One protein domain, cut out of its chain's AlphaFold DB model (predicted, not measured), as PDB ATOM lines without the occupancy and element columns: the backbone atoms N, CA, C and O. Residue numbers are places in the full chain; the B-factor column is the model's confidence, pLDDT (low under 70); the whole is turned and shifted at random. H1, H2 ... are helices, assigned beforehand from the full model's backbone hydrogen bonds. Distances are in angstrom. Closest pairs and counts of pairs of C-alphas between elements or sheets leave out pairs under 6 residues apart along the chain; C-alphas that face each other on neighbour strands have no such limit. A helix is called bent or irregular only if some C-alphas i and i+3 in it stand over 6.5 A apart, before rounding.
ATOM      1  N   THR A 149      31.201  24.514 100.950       93.19
ATOM      2  CA  THR A 149      31.830  24.671  99.635       93.19
ATOM      3  C   THR A 149      30.749  24.798  98.567       93.19
ATOM      4  O   THR A 149      29.577  24.492  98.794       93.19
ATOM      5  N   LYS A 150      31.130  25.254  97.374       92.69
ATOM      6  CA  LYS A 150      30.186  25.448  96.269       92.69
ATOM      7  C   LYS A 150      29.452  24.153  95.905       92.69
ATOM      8  O   LYS A 150      28.242  24.151  95.713       92.69
ATOM      9  N   GLU A 151      30.177  23.046  95.885       95.19
ATOM     10  CA  GLU A 151      29.688  21.721  95.511       95.19
ATOM     11  C   GLU A 151      28.677  21.167  96.528       95.19
ATOM     12  O   GLU A 151      27.836  20.349  96.167       95.19
ATOM     13  N   GLN A 152      28.723  21.640  97.777       96.56
ATOM     14  CA  GLN A 152      27.827  21.209  98.851       96.56
ATOM     15  C   GLN A 152      26.502  21.983  98.891       96.56
ATOM     16  O   GLN A 152      25.548  21.497  99.491       96.56
ATOM     17  N   ILE A 153      26.411  23.151  98.240       95.88
ATOM     18  CA  ILE A 153      25.215  24.011  98.291       95.88
ATOM     19  C   ILE A 153      23.991  23.275  97.739       95.88
ATOM     20  O   ILE A 153      22.993  23.127  98.438       95.88
ATOM     21  N   ASN A 154      24.062  22.794  96.493       96.44
ATOM     22  CA  ASN A 154      22.894  22.197  95.839       96.44
ATOM     23  C   ASN A 154      22.427  20.908  96.531       96.44
ATOM     24  O   ASN A 154      21.227  20.807  96.777       96.44
ATOM     25  N   PRO A 155      23.311  19.943  96.871       96.62
ATOM     26  CA  PRO A 155      22.897  18.756  97.611       96.62
ATOM     27  C   PRO A 155      22.196  19.103  98.927       96.62
ATOM     28  O   PRO A 155      21.118  18.581  99.175       96.62
ATOM     29  N   PHE A 156      22.735  20.047  99.705       96.62
ATOM     30  CA  PHE A 156      22.141  20.433 100.986       96.62
ATOM     31  C   PHE A 156      20.745  21.051 100.825       96.62
ATOM     32  O   PHE A 156      19.820  20.723 101.566       96.62
ATOM     33  N   CYS A 157      20.540  21.912  99.822       96.44
ATOM     34  CA  CYS A 157      19.209  22.456  99.537       96.44
ATOM     35  C   CYS A 157      18.184  21.345  99.244       96.44
ATOM     36  O   CYS A 157      17.018  21.454  99.630       96.44
ATOM     37  N   LEU A 158      18.613  20.278  98.566       96.44
ATOM     38  CA  LEU A 158      17.749  19.170  98.159       96.44
ATOM     39  C   LEU A 158      17.352  18.236  99.315       96.44
ATOM     40  O   LEU A 158      16.408  17.466  99.139       96.44
ATOM     41  N   ASP A 159      17.972  18.349 100.495       95.25
ATOM     42  CA  ASP A 159      17.579  17.581 101.686       95.25
ATOM     43  C   ASP A 159      16.154  17.929 102.151       95.25
ATOM     44  O   ASP A 159      15.435  17.085 102.684       95.25
ATOM     45  N   CYS A 160      15.719  19.175 101.927       96.31
ATOM     46  CA  CYS A 160      14.350  19.629 102.202       96.31
ATOM     47  C   CYS A 160      13.570  19.959 100.922       96.31
ATOM     48  O   CYS A 160      12.354  19.754 100.860       96.31
ATOM     49  N   HIS A 161      14.243  20.447  99.876       95.56
ATOM     50  CA  HIS A 161      13.604  20.758  98.603       95.56
ATOM     51  C   HIS A 161      13.631  19.562  97.650       95.56
ATOM     52  O   HIS A 161      14.512  19.422  96.805       95.56
ATOM     53  N   VAL A 162      12.609  18.714  97.743       94.56
ATOM     54  CA  VAL A 162      12.487  17.539  96.871       94.56
ATOM     55  C   VAL A 162      12.418  17.933  95.391       94.56
ATOM     56  O   VAL A 162      11.587  18.750  94.984       94.56
ATOM     57  N   ARG A 163      13.259  17.301  94.563       91.31
ATOM     58  CA  ARG A 163      13.402  17.631  93.135       91.31
ATOM     59  C   ARG A 163      12.075  17.640  92.377       91.31
ATOM     60  O   ARG A 163      11.830  18.566  91.618       91.31
ATOM     61  N   ALA A 164      11.195  16.675  92.640       90.94
ATOM     62  CA  ALA A 164       9.892  16.578  91.977       90.94
ATOM     63  C   ALA A 164       9.015  17.837  92.151       90.94
ATOM     64  O   ALA A 164       8.178  18.126  91.305       90.94
ATOM     65  N   ARG A 165       9.210  18.616  93.227       92.44
ATOM     66  CA  ARG A 165       8.501  19.891  93.458       92.44
ATOM     67  C   ARG A 165       9.234  21.107  92.886       92.44
ATOM     68  O   ARG A 165       8.707  22.213  92.936       92.44
ATOM     69  N   LEU A 166      10.445  20.913  92.370       94.19
ATOM     70  CA  LEU A 166      11.281  21.955  91.783       94.19
ATOM     71  C   LEU A 166      11.278  21.932  90.254       94.19
ATOM     72  O   LEU A 166      11.827  22.859  89.664       94.19
ATOM     73  N   GLU A 167      10.686  20.924  89.607       89.06
ATOM     74  CA  GLU A 167      10.616  20.777  88.142       89.06
ATOM     75  C   GLU A 167       9.584  21.722  87.501       89.06
ATOM     76  O   GLU A 167       8.705  21.331  86.738       89.06
ATOM     77  N   ILE A 168       9.708  23.007  87.816       93.62
ATOM     78  CA  ILE A 168       8.989  24.102  87.167       93.62
ATOM     79  C   ILE A 168       9.778  24.598  85.951       93.62
ATOM     80  O   ILE A 168      11.001  24.443  85.891       93.62
ATOM     81  N   GLU A 169       9.102  25.259  85.006       95.06
ATOM     82  CA  GLU A 169       9.726  25.790  83.778       95.06
ATOM     83  C   GLU A 169      11.001  26.604  84.055       95.06
ATOM     84  O   GLU A 169      12.013  26.423  83.382       95.06
ATOM     85  N   ALA A 170      10.985  27.431  85.105       93.50
ATOM     86  CA  ALA A 170      12.112  28.283  85.479       93.50
ATOM     87  C   ALA A 170      13.388  27.507  85.866       93.50
ATOM     88  O   ALA A 170      14.489  28.023  85.693       93.50
ATOM     89  N   HIS A 171      13.271  26.273  86.369       95.81
ATOM     90  CA  HIS A 171      14.424  25.465  86.778       95.81
ATOM     91  C   HIS A 171      14.885  24.466  85.708       95.81
ATOM     92  O   HIS A 171      15.951  23.868  85.867       95.81
ATOM     93  N   LYS A 172      14.145  24.286  84.603       95.00
ATOM     94  CA  LYS A 172      14.530  23.335  83.545       95.00
ATOM     95  C   LYS A 172      15.947  23.575  83.003       95.00
ATOM     96  O   LYS A 172      16.700  22.604  82.951       95.00
ATOM     97  N   PRO A 173      16.376  24.813  82.671       95.44
ATOM     98  CA  PRO A 173      17.738  25.045  82.185       95.44
ATOM     99  C   PRO A 173      18.810  24.743  83.239       95.44
ATOM    100  O   PRO A 173      19.880  24.233  82.915       95.44
ATOM    101  N   PHE A 174      18.523  25.020  84.516       95.44
ATOM    102  CA  PHE A 174      19.430  24.721  85.627       95.44
ATOM    103  C   PHE A 174      19.641  23.213  85.772       95.44
ATOM    104  O   PHE A 174      20.770  22.728  85.787       95.44
ATOM    105  N   PHE A 175      18.550  22.448  85.790       94.06
ATOM    106  CA  PHE A 175      18.617  20.997  85.915       94.06
ATOM    107  C   PHE A 175      19.115  20.277  84.660       94.06
ATOM    108  O   PHE A 175      19.638  19.172  84.786       94.06
ATOM    109  N   ALA A 176      18.983  20.888  83.482       94.44
ATOM    110  CA  ALA A 176      19.584  20.408  82.240       94.44
ATOM    111  C   ALA A 176      21.077  20.773  82.112       94.44
ATOM    112  O   ALA A 176      21.725  20.343  81.161       94.44
ATOM    113  N   GLY A 177      21.626  21.575  83.032       94.44
ATOM    114  CA  GLY A 177      23.014  22.039  82.977       94.44
ATOM    115  C   GLY A 177      23.291  23.063  81.872       94.44
ATOM    116  O   GLY A 177      24.443  23.242  81.483       94.44
ATOM    117  N   THR A 178      22.254  23.723  81.348       96.62
ATOM    118  CA  THR A 178      22.362  24.732  80.280       96.62
ATOM    119  C   THR A 178      22.277  26.170  80.795       96.62
ATOM    120  O   THR A 178      22.562  27.107  80.049       96.62
ATOM    121  N   SER A 179      21.908  26.367  82.065       95.56
ATOM    122  CA  SER A 179      21.981  27.667  82.742       95.56
ATOM    123  C   SER A 179      23.436  28.097  82.988       95.56
ATOM    124  O   SER A 179      24.332  27.270  83.161       95.56
ATOM    125  N   ARG A 180      23.672  29.415  83.013       95.06
ATOM    126  CA  ARG A 180      24.965  30.000  83.412       95.06
ATOM    127  C   ARG A 180      25.178  29.915  84.930       95.06
ATOM    128  O   ARG A 180      26.319  29.815  85.379       95.06
ATOM    129  N   GLU A 181      24.094  29.971  85.700       94.94
ATOM    130  CA  GLU A 181      24.074  29.780  87.142       94.94
ATOM    131  C   GLU A 181      24.264  28.302  87.480       94.94
ATOM    132  O   GLU A 181      23.720  27.414  86.822       94.94
ATOM    133  N   LYS A 182      25.065  28.030  88.511       94.75
ATOM    134  CA  LYS A 182      25.470  26.663  88.870       94.75
ATOM    135  C   LYS A 182      24.964  26.249  90.240       94.75
ATOM    136  O   LYS A 182      24.832  25.053  90.498       94.75
ATOM    137  N   TYR A 183      24.662  27.216  91.103       95.62
ATOM    138  CA  TYR A 183      24.241  26.968  92.475       95.62
ATOM    139  C   TYR A 183      22.874  27.576  92.755       95.62
ATOM    140  O   TYR A 183      22.552  28.642  92.238       95.62
ATOM    141  N   CYS A 184      22.071  26.935  93.606       95.25
ATOM    142  CA  CYS A 184      20.741  27.432  93.977       95.25
ATOM    143  C   CYS A 184      20.796  28.879  94.497       95.25
ATOM    144  O   CYS A 184      19.930  29.697  94.181       95.25
ATOM    145  N   THR A 185      21.853  29.216  95.238       95.25
ATOM    146  CA  THR A 185      22.092  30.565  95.757       95.25
ATOM    147  C   THR A 185      22.379  31.593  94.666       95.25
ATOM    148  O   THR A 185      22.093  32.758  94.880       95.25
ATOM    149  N   ASP A 186      22.857  31.212  93.477       94.38
ATOM    150  CA  ASP A 186      23.155  32.180  92.407       94.38
ATOM    151  C   ASP A 186      21.896  32.954  91.951       94.38
ATOM    152  O   ASP A 186      22.008  34.075  91.456       94.38
ATOM    153  N   CYS A 187      20.697  32.389  92.158       94.69
ATOM    154  CA  CYS A 187      19.415  33.064  91.917       94.69
ATOM    155  C   CYS A 187      18.597  33.325  93.191       94.69
ATOM    156  O   CYS A 187      17.893  34.333  93.267       94.69
ATOM    157  N   HIS A 188      18.626  32.414  94.172       93.94
ATOM    158  CA  HIS A 188      17.704  32.461  95.316       93.94
ATOM    159  C   HIS A 188      18.221  33.240  96.527       93.94
ATOM    160  O   HIS A 188      17.444  33.452  97.455       93.94
ATOM    161  N   GLY A 189      19.469  33.721  96.518       87.62
ATOM    162  CA  GLY A 189      19.930  34.590  97.596       87.62
ATOM    163  C   GLY A 189      21.335  35.149  97.446       87.62
ATOM    164  O   GLY A 189      22.235  34.513  96.913       87.62
ATOM    165  N   GLN A 190      21.572  36.321  98.026       89.19
ATOM    166  CA  GLN A 190      22.927  36.874  98.167       89.19
ATOM    167  C   GLN A 190      23.561  36.391  99.481       89.19
ATOM    168  O   GLN A 190      24.206  37.142 100.210       89.19
ATOM    169  N   HIS A 191      23.355  35.107  99.795       93.19
ATOM    170  CA  HIS A 191      23.681  34.480 101.077       93.19
ATOM    171  C   HIS A 191      25.154  34.066 101.151       93.19
ATOM    172  O   HIS A 191      25.510  32.891 101.259       93.19
ATOM    173  N   ARG A 192      26.049  35.047 100.999       89.88
ATOM    174  CA  ARG A 192      27.494  34.825 101.053       89.88
ATOM    175  C   ARG A 192      28.236  36.060 101.547       89.88
ATOM    176  O   ARG A 192      28.171  37.122 100.941       89.88
ATOM    177  N   MET A 193      29.035  35.877 102.595       87.94
ATOM    178  CA  MET A 193      29.961  36.906 103.072       87.94
ATOM    179  C   MET A 193      31.071  37.162 102.044       87.94
ATOM    180  O   MET A 193      31.709  36.219 101.567       87.94
ATOM    181  N   ALA A 194      31.317  38.437 101.730       84.00
ATOM    182  CA  ALA A 194      32.376  38.854 100.808       84.00
ATOM    183  C   ALA A 194      33.778  38.547 101.361       84.00
ATOM    184  O   ALA A 194      34.664  38.124 100.622       84.00
TER     185      ALA A 194
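AT A GLANCE: This is residues 149 to 194 of the 199 residues of the protein "Cytochrome_C554 domain-containing protein" of Verrucomicrobia subdivision 3 bacterium (UniProt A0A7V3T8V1). The chain makes an open loop of three short helices that touch nowhere: H1 on one side, H2 across the loop from it, and H3 where the chain folds back close to H1. From H3 the last stretch sticks out as an arm, with residues 186 to 194 standing free. The printed part has 46 residues with three named helices, H1, H2 and H3 in chain order, and no named strand. Its class is all helix, though under half of the residues, 20 of 46, are in named elements. It is only just compact, close to loose, with a radius of gyration of the C-alphas of 10.9 A and spans of 31 by 23 by 16 A.

HOW THE PARTS SIT: The longest helix is H1, residues 150 to 158. H3, residues 185 to 188, is close to H1 but not clearly touching; their closest C-alphas, those of Ile 153 and Thr 185, are 7.7 A apart. H2, residues 169 to 175, is apart from H1. H2 and H3 are apart too. In H1, 3 of 5 O i to N i+4 pairs are within hydrogen-bond range; in H2, 1 of 3 are, beside 3 of 4 O i to N i+3 pairs, and H3 is too short for an i+4 pair.

IN THESE COORDINATES: H1 runs 14.1 A from C-alpha 150 at (30.186, 25.448, 96.269) and is only just irregular, with C-alphas 151 and 154 6.8 A apart. H2 spans 10.3 A from C-alpha 169 at (9.726, 25.790, 83.778) and is irregular, with C-alphas 170 and 173 7.3 A apart. H3 spans 4.8 A and ends with C-alpha 188 at (17.704, 32.461, 95.316).

THE WHOLE: The two C-alphas farthest apart, those of Ala 164 and Ala 194, are 32.9 A apart. The printed part has no cut. The links H1 to H2 and H2 to H3 are short. The mean pLDDT of the printed part is 93.9, and no printed residue is under 70.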